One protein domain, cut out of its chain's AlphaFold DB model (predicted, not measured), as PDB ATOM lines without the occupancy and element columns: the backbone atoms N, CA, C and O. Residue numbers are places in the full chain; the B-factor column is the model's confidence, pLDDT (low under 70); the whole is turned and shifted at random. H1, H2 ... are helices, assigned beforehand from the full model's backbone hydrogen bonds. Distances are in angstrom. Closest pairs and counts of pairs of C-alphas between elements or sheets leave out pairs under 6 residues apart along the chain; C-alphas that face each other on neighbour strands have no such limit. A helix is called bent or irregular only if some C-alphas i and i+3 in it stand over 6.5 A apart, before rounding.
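This is residues 3 to 58 of the 62 residues of an uncharacterized protein of Spirochaetes bacterium (UniProt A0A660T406). A looped opening stretch, residues 3 to 17, folds over H2, with Ala 10 and Pro 11 packing on it, and then leads off to H1, a shorter helix standing separately towards one end. From H1 a long link runs back along the length of the domain to H2, and residues 24 to 29, of which 24 to 27 belong to H1, stick out at the H1 end. The printed part has 56 residues with two named helices, H1 then H2, and no named strand; the class is all helix, though under half of the residues, 24 of 56, are in named elements. It is compact, with a radius of gyration of the C-alphas of 11.4 A, yet elongated in outline, spanning 34 by 20 by 17 A.

Go along the backbone past residue 17 to H1, residues 18 to 27, and then on to H2, residues 44 to 57. These two helices are apart, with no C-alpha of the one within 8 A of the other. In both H1 and H2, each O i to N i+4 pair is within hydrogen-bond range.

Start at C-alpha 3, at (14.177, -38.072, -11.266). Find C-alpha 18 at (5.564, -37.053, -9.231), where H1 begins; from there it runs 14.0 A to C-alpha 27. Find C-alpha 44 at (23.351, -48.424, -4.333), where H2 begins; it runs 20.2 A to C-alpha 57 at (3.810, -48.167, -9.298). Neither helix is bent.

The two C-alphas farthest apart, those of Lys 28 and Pro 42, are 34.6 A apart, and both lie in the long link of 16 residues from H1 to H2. The printed part has no cut. Its mean pLDDT is 97.3, and no printed residue is under 70.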
ATOM      1  N   ALA A   3      15.065 -38.097 -12.413       97.50
ATOM      2  CA  ALA A   3      14.177 -38.072 -11.266       97.50
ATOM      3  C   ALA A   3      14.975 -38.337  -9.986       97.50
ATOM      4  O   ALA A   3      15.681 -39.336  -9.859       97.50
ATOM      5  N   ALA A   4      14.829 -37.425  -9.038       98.38
ATOM      6  CA  ALA A   4      15.280 -37.543  -7.664       98.38
ATOM      7  C   ALA A   4      14.239 -36.846  -6.800       98.38
ATOM      8  O   ALA A   4      13.687 -35.833  -7.233       98.38
ATOM      9  N   ASP A   5      13.948 -37.373  -5.614       98.56
ATOM     10  CA  ASP A   5      12.987 -36.711  -4.734       98.56
ATOM     11  C   ASP A   5      13.574 -35.419  -4.127       98.56
ATOM     12  O   ASP A   5      14.759 -35.110  -4.287       98.56
ATOM     13  N   SER A   6      12.769 -34.658  -3.385       98.56
ATOM     14  CA  SER A   6      13.137 -33.367  -2.786       98.56
ATOM     15  C   SER A   6      14.372 -33.442  -1.879       98.56
ATOM     16  O   SER A   6      15.053 -32.446  -1.663       98.56
ATOM     17  N   ASN A   7      14.661 -34.623  -1.335       98.50
ATOM     18  CA  ASN A   7      15.809 -34.915  -0.474       98.50
ATOM     19  C   ASN A   7      16.958 -35.634  -1.209       98.50
ATOM     20  O   ASN A   7      17.869 -36.153  -0.563       98.50
ATOM     21  N   ARG A   8      16.920 -35.673  -2.549       98.38
ATOM     22  CA  ARG A   8      17.872 -36.372  -3.431       98.38
ATOM     23  C   ARG A   8      17.940 -37.893  -3.228       98.38
ATOM     24  O   ARG A   8      18.850 -38.518  -3.773       98.38
ATOM     25  N   LEU A   9      17.022 -38.490  -2.468       98.62
ATOM     26  CA  LEU A   9      16.888 -39.945  -2.344       98.62
ATOM     27  C   LEU A   9      16.028 -40.512  -3.484       98.62
ATOM     28  O   LEU A   9      15.654 -39.783  -4.412       98.62
ATOM     29  N   ALA A  10      15.740 -41.817  -3.423       98.56
ATOM     30  CA  ALA A  10      14.870 -42.467  -4.394       98.56
ATOM     31  C   ALA A  10      13.495 -41.770  -4.444       98.56
ATOM     32  O   ALA A  10      13.002 -41.322  -3.402       98.56
ATOM     33  N   PRO A  11      12.868 -41.656  -5.630       98.25
ATOM     34  CA  PRO A  11      11.508 -41.137  -5.753       98.25
ATOM     35  C   PRO A  11      10.530 -41.830  -4.790       98.25
ATOM     36  O   PRO A  11      10.590 -43.044  -4.604       98.25
ATOM     37  N   GLY A  12       9.649 -41.053  -4.158       97.62
ATOM     38  CA  GLY A  12       8.709 -41.529  -3.139       97.62
ATOM     39  C   GLY A  12       9.252 -41.490  -1.708       97.62
ATOM     40  O   GLY A  12       8.526 -41.833  -0.778       97.62
ATOM     41  N   GLN A  13      10.505 -41.071  -1.506       98.12
ATOM     42  CA  GLN A  13      11.108 -40.921  -0.177       98.12
ATOM     43  C   GLN A  13      11.150 -39.470   0.321       98.12
ATOM     44  O   GLN A  13      11.696 -39.212   1.395       98.12
ATOM     45  N   GLY A  14      10.641 -38.517  -0.455       97.94
ATOM     46  CA  GLY A  14      10.533 -37.106  -0.100       97.94
ATOM     47  C   GLY A  14       9.104 -36.599  -0.275       97.94
ATOM     48  O   GLY A  14       8.161 -37.214   0.216       97.94
ATOM     49  N   HIS A  15       8.956 -35.446  -0.926       98.19
ATOM     50  CA  HIS A  15       7.680 -34.731  -1.024       98.19
ATOM     51  C   HIS A  15       7.375 -34.207  -2.436       98.19
ATOM     52  O   HIS A  15       6.483 -33.374  -2.593       98.19
ATOM     53  N   ILE A  16       8.113 -34.632  -3.467       98.38
ATOM     54  CA  ILE A  16       7.780 -34.251  -4.845       98.38
ATOM     55  C   ILE A  16       6.483 -34.943  -5.280       98.38
ATOM     56  O   ILE A  16       6.353 -36.163  -5.198       98.38
ATOM     57  N   ASP A  17       5.548 -34.161  -5.821       97.94
ATOM     58  CA  ASP A  17       4.353 -34.675  -6.494       97.94
ATOM     59  C   ASP A  17       4.699 -35.180  -7.905       97.94
ATOM     60  O   ASP A  17       4.535 -34.492  -8.918       97.94
ATOM     61  N   PHE A  18       5.223 -36.403  -7.967       97.38
ATOM     62  CA  PHE A  18       5.564 -37.053  -9.231       97.38
ATOM     63  C   PHE A  18       4.340 -37.383 -10.091       97.38
ATOM     64  O   PHE A  18       4.470 -37.422 -11.312       97.38
ATOM     65  N   ASP A  19       3.156 -37.572  -9.504       96.81
ATOM     66  CA  ASP A  19       1.952 -37.926 -10.261       96.81
ATOM     67  C   ASP A  19       1.533 -36.771 -11.173       96.81
ATOM     68  O   ASP A  19       1.228 -36.978 -12.350       96.81
ATOM     69  N   SER A  20       1.558 -35.541 -10.656       97.62
ATOM     70  CA  SER A  20       1.313 -34.334 -11.451       97.62
ATOM     71  C   SER A  20       2.361 -34.150 -12.555       97.62
ATOM     72  O   SER A  20       2.015 -33.856 -13.704       97.62
ATOM     73  N   ILE A  21       3.639 -34.398 -12.245       96.88
ATOM     74  CA  ILE A  21       4.739 -34.305 -13.217       96.88
ATOM     75  C   ILE A  21       4.552 -35.323 -14.348       96.88
ATOM     76  O   ILE A  21       4.579 -34.937 -15.519       96.88
ATOM     77  N   PHE A  22       4.327 -36.600 -14.031       96.75
ATOM     78  CA  PHE A  22       4.171 -37.662 -15.028       96.75
ATOM     79  C   PHE A  22       2.932 -37.456 -15.893       96.75
ATOM     80  O   PHE A  22       3.057 -37.450 -17.117       96.75
ATOM     81  N   LYS A  23       1.785 -37.094 -15.300       96.69
ATOM     82  CA  LYS A  23       0.591 -36.701 -16.069       96.69
ATOM     83  C   LYS A  23       0.886 -35.556 -17.034       96.69
ATOM     84  O   LYS A  23       0.386 -35.543 -18.161       96.69
ATOM     85  N   LYS A  24       1.705 -34.579 -16.626       96.75
ATOM     86  CA  LYS A  24       2.068 -33.461 -17.500       96.75
ATOM     87  C   LYS A  24       2.998 -33.890 -18.633       96.75
ATOM     88  O   LYS A  24       2.822 -33.396 -19.748       96.75
ATOM     89  N   LEU A  25       3.942 -34.794 -18.380       95.75
ATOM     90  CA  LEU A  25       4.791 -35.390 -19.415       95.75
ATOM     91  C   LEU A  25       3.959 -36.190 -20.424       95.75
ATOM     92  O   LEU A  25       4.070 -35.931 -21.622       95.75
ATOM     93  N   ALA A  26       3.064 -37.056 -19.945       94.50
ATOM     94  CA  ALA A  26       2.142 -37.827 -20.775       94.50
ATOM     95  C   ALA A  26       1.246 -36.909 -21.628       94.50
ATOM     96  O   ALA A  26       1.145 -37.086 -22.839       94.50
ATOM     97  N   SER A  27       0.694 -35.833 -21.044       96.81
ATOM     98  CA  SER A  27      -0.119 -34.842 -21.780       96.81
ATOM     99  C   SER A  27       0.631 -34.113 -22.902       96.81
ATOM    100  O   SER A  27       0.010 -33.513 -23.777       96.81
ATOM    101  N   LYS A  28       1.967 -34.121 -22.856       96.56
ATOM    102  CA  LYS A  28       2.854 -33.540 -23.869       96.56
ATOM    103  C   LYS A  28       3.442 -34.600 -24.805       96.56
ATOM    104  O   LYS A  28       4.366 -34.284 -25.550       96.56
ATOM    105  N   SER A  29       2.940 -35.835 -24.747       95.56
ATOM    106  CA  SER A  29       3.425 -36.976 -25.530       95.56
ATOM    107  C   SER A  29       4.928 -37.214 -25.360       95.56
ATOM    108  O   SER A  29       5.646 -37.491 -26.323       95.56
ATOM    109  N   TYR A  30       5.435 -37.058 -24.136       94.94
ATOM    110  CA  TYR A  30       6.832 -37.347 -23.837       94.94
ATOM    111  C   TYR A  30       7.105 -38.850 -23.969       94.94
ATOM    112  O   TYR A  30       6.633 -39.633 -23.159       94.94
ATOM    113  N   ASN A  31       7.913 -39.235 -24.958       94.25
ATOM    114  CA  ASN A  31       8.301 -40.630 -25.214       94.25
ATOM    115  C   ASN A  31       9.785 -40.903 -24.883       94.25
ATOM    116  O   ASN A  31      10.439 -41.738 -25.504       94.25
ATOM    117  N   GLY A  32      10.364 -40.108 -23.981       95.06
ATOM    118  CA  GLY A  32      11.745 -40.273 -23.527       95.06
ATOM    119  C   GLY A  32      11.836 -41.065 -22.224       95.06
ATOM    120  O   GLY A  32      10.835 -41.367 -21.583       95.06
ATOM    121  N   TYR A  33      13.059 -41.352 -21.784       95.44
ATOM    122  CA  TYR A  33      13.285 -42.084 -20.538       95.44
ATOM    123  C   TYR A  33      13.181 -41.193 -19.295       95.44
ATOM    124  O   TYR A  33      13.668 -40.056 -19.277       95.44
ATOM    125  N   VAL A  34      12.633 -41.755 -18.217       95.50
ATOM    126  CA  VAL A  34      12.785 -41.252 -16.847       95.50
ATOM    127  C   VAL A  34      13.818 -42.129 -16.145       95.50
ATOM    128  O   VAL A  34      13.643 -43.339 -16.061       95.50
ATOM    129  N   SER A  35      14.912 -41.528 -15.680       96.81
ATOM    130  CA  SER A  35      16.010 -42.240 -15.017       96.81
ATOM    131  C   SER A  35      16.249 -41.680 -13.620       96.81
ATOM    132  O   SER A  35      16.123 -40.473 -13.417       96.81
ATOM    133  N   ALA A  36      16.595 -42.534 -12.657       97.69
ATOM    134  CA  ALA A  36      16.918 -42.100 -11.302       97.69
ATOM    135  C   ALA A  36      18.353 -41.544 -11.229       97.69
ATOM    136  O   ALA A  36      19.312 -42.267 -11.488       97.69
ATOM    137  N   GLU A  37      18.507 -40.277 -10.831       98.25
ATOM    138  CA  GLU A  37      19.808 -39.643 -10.546       98.25
ATOM    139  C   GLU A  37      19.855 -39.212  -9.072       98.25
ATOM    140  O   GLU A  37      19.608 -38.061  -8.714       98.25
ATOM    141  N   ILE A  38      20.123 -40.176  -8.194       98.56
ATOM    142  CA  ILE A  38      19.887 -40.062  -6.747       98.56
ATOM    143  C   ILE A  38      21.142 -40.352  -5.924       98.56
ATOM    144  O   ILE A  38      22.120 -40.920  -6.408       98.56
ATOM    145  N   LEU A  39      21.108 -39.988  -4.640       98.62
ATOM    146  CA  LEU A  39      22.110 -40.427  -3.674       98.62
ATOM    147  C   LEU A  39      21.997 -41.949  -3.460       98.62
ATOM    148  O   LEU A  39      20.889 -42.443  -3.242       98.62
ATOM    149  N   PRO A  40      23.114 -42.697  -3.426       98.06
ATOM    150  CA  PRO A  40      23.107 -44.147  -3.232       98.06
ATOM    151  C   PRO A  40      22.932 -44.506  -1.747       98.06
ATOM    152  O   PRO A  40      23.812 -45.105  -1.128       98.06
ATOM    153  N   LYS A  41      21.811 -44.091  -1.147       97.75
ATOM    154  CA  LYS A  41      21.494 -44.303   0.270       97.75
ATOM    155  C   LYS A  41      20.290 -45.243   0.433       97.75
ATOM    156  O   LYS A  41      19.320 -45.103  -0.304       97.75
ATOM    157  N   PRO A  42      20.315 -46.163   1.416       97.25
ATOM    158  CA  PRO A  42      21.444 -46.467   2.307       97.25
ATOM    159  C   PRO A  42      22.615 -47.164   1.591       97.25
ATOM    160  O   PRO A  42      23.732 -47.150   2.093       97.25
ATOM    161  N   ASN A  43      22.374 -47.746   0.418       98.44
ATOM    162  CA  ASN A  43      23.393 -48.249  -0.496       98.44
ATOM    163  C   ASN A  43      22.839 -48.229  -1.929       98.44
ATOM    164  O   ASN A  43      21.640 -48.024  -2.132       98.44
ATOM    165  N   PHE A  44      23.709 -48.461  -2.914       98.19
ATOM    166  CA  PHE A  44      23.351 -48.424  -4.333       98.19
ATOM    167  C   PHE A  44      22.199 -49.375  -4.691       98.19
ATOM    168  O   PHE A  44      21.224 -48.945  -5.304       98.19
ATOM    169  N   TYR A  45      22.275 -50.641  -4.270       98.56
ATOM    170  CA  TYR A  45      21.267 -51.649  -4.607       98.56
ATOM    171  C   TYR A  45      19.894 -51.287  -4.053       98.56
ATOM    172  O   TYR A  45      18.910 -51.330  -4.786       98.56
ATOM    173  N   LYS A  46      19.827 -50.861  -2.784       98.69
ATOM    174  CA  LYS A  46      18.548 -50.496  -2.170       98.69
ATOM    175  C   LYS A  46      17.953 -49.233  -2.793       98.69
ATOM    176  O   LYS A  46      16.748 -49.175  -3.003       98.69
ATOM    177  N   ALA A  47      18.782 -48.242  -3.121       98.69
ATOM    178  CA  ALA A  47      18.327 -47.027  -3.796       98.69
ATOM    179  C   ALA A  47      17.766 -47.325  -5.203       98.69
ATOM    180  O   ALA A  47      16.732 -46.773  -5.591       98.69
ATOM    181  N   ALA A  48      18.412 -48.231  -5.945       98.50
ATOM    182  CA  ALA A  48      17.944 -48.685  -7.252       98.50
ATOM    183  C   ALA A  48      16.633 -49.483  -7.154       98.50
ATOM    184  O   ALA A  48      15.699 -49.198  -7.902       98.50
ATOM    185  N   GLU A  49      16.536 -50.427  -6.213       98.69
ATOM    186  CA  GLU A  49      15.322 -51.216  -5.960       98.69
ATOM    187  C   GLU A  49      14.118 -50.311  -5.675       98.69
ATOM    188  O   GLU A  49      13.115 -50.391  -6.381       98.69
ATOM    189  N   LEU A  50      14.257 -49.378  -4.727       98.56
ATOM    190  CA  LEU A  50      13.196 -48.429  -4.375       98.56
ATOM    191  C   LEU A  50      12.775 -47.560  -5.568       98.56
ATOM    192  O   LEU A  50      11.591 -47.296  -5.757       98.56
ATOM    193  N   SER A  51      13.731 -47.143  -6.403       98.25
ATOM    194  CA  SER A  51      13.427 -46.365  -7.610       98.25
ATOM    195  C   SER A  51      12.638 -47.183  -8.636       98.25
ATOM    196  O   SER A  51      11.685 -46.675  -9.223       98.25
ATOM    197  N   ILE A  52      13.000 -48.455  -8.843       97.88
ATOM    198  CA  ILE A  52      12.289 -49.369  -9.749       97.88
ATOM    199  C   ILE A  52      10.866 -49.623  -9.246       97.88
ATOM    200  O   ILE A  52       9.922 -49.547 -10.032       97.88
ATOM    201  N   GLU A  53      10.707 -49.914  -7.954       98.12
ATOM    202  CA  GLU A  53       9.400 -50.106  -7.318       98.12
ATOM    203  C   GLU A  53       8.518 -48.870  -7.491       98.12
ATOM    204  O   GLU A  53       7.369 -48.983  -7.927       98.12
ATOM    205  N   PHE A  54       9.079 -47.684  -7.237       97.75
ATOM    206  CA  PHE A  54       8.371 -46.431  -7.434       97.75
ATOM    207  C   PHE A  54       7.924 -46.264  -8.886       97.75
ATOM    208  O   PHE A  54       6.732 -46.084  -9.123       97.75
ATOM    209  N   PHE A  55       8.822 -46.372  -9.870       96.56
ATOM    210  CA  PHE A  55       8.452 -46.175 -11.276       96.56
ATOM    211  C   PHE A  55       7.416 -47.191 -11.767       96.56
ATOM    212  O   PHE A  55       6.468 -46.797 -12.442       96.56
ATOM    213  N   ARG A  56       7.520 -48.466 -11.368       95.69
ATOM    214  CA  ARG A  56       6.506 -49.488 -11.689       95.69
ATOM    215  C   ARG A  56       5.136 -49.140 -11.119       95.69
ATOM    216  O   ARG A  56       4.133 -49.288 -11.805       95.69
ATOM    217  N   SER A  57       5.080 -48.610  -9.896       95.69
ATOM    218  CA  SER A  57       3.810 -48.167  -9.298       95.69
ATOM    219  C   SER A  57       3.140 -47.008 -10.054       95.69
ATOM    220  O   SER A  57       1.962 -46.729  -9.834       95.69
ATOM    221  N   LYS A  58       3.881 -46.327 -10.938       92.94
ATOM    222  CA  LYS A  58       3.445 -45.149 -11.700       92.94
ATOM    223  C   LYS A  58       3.289 -45.415 -13.197       92.94
ATOM    224  O   LYS A  58       3.036 -44.472 -13.937       92.94
TER     225      LYS A  58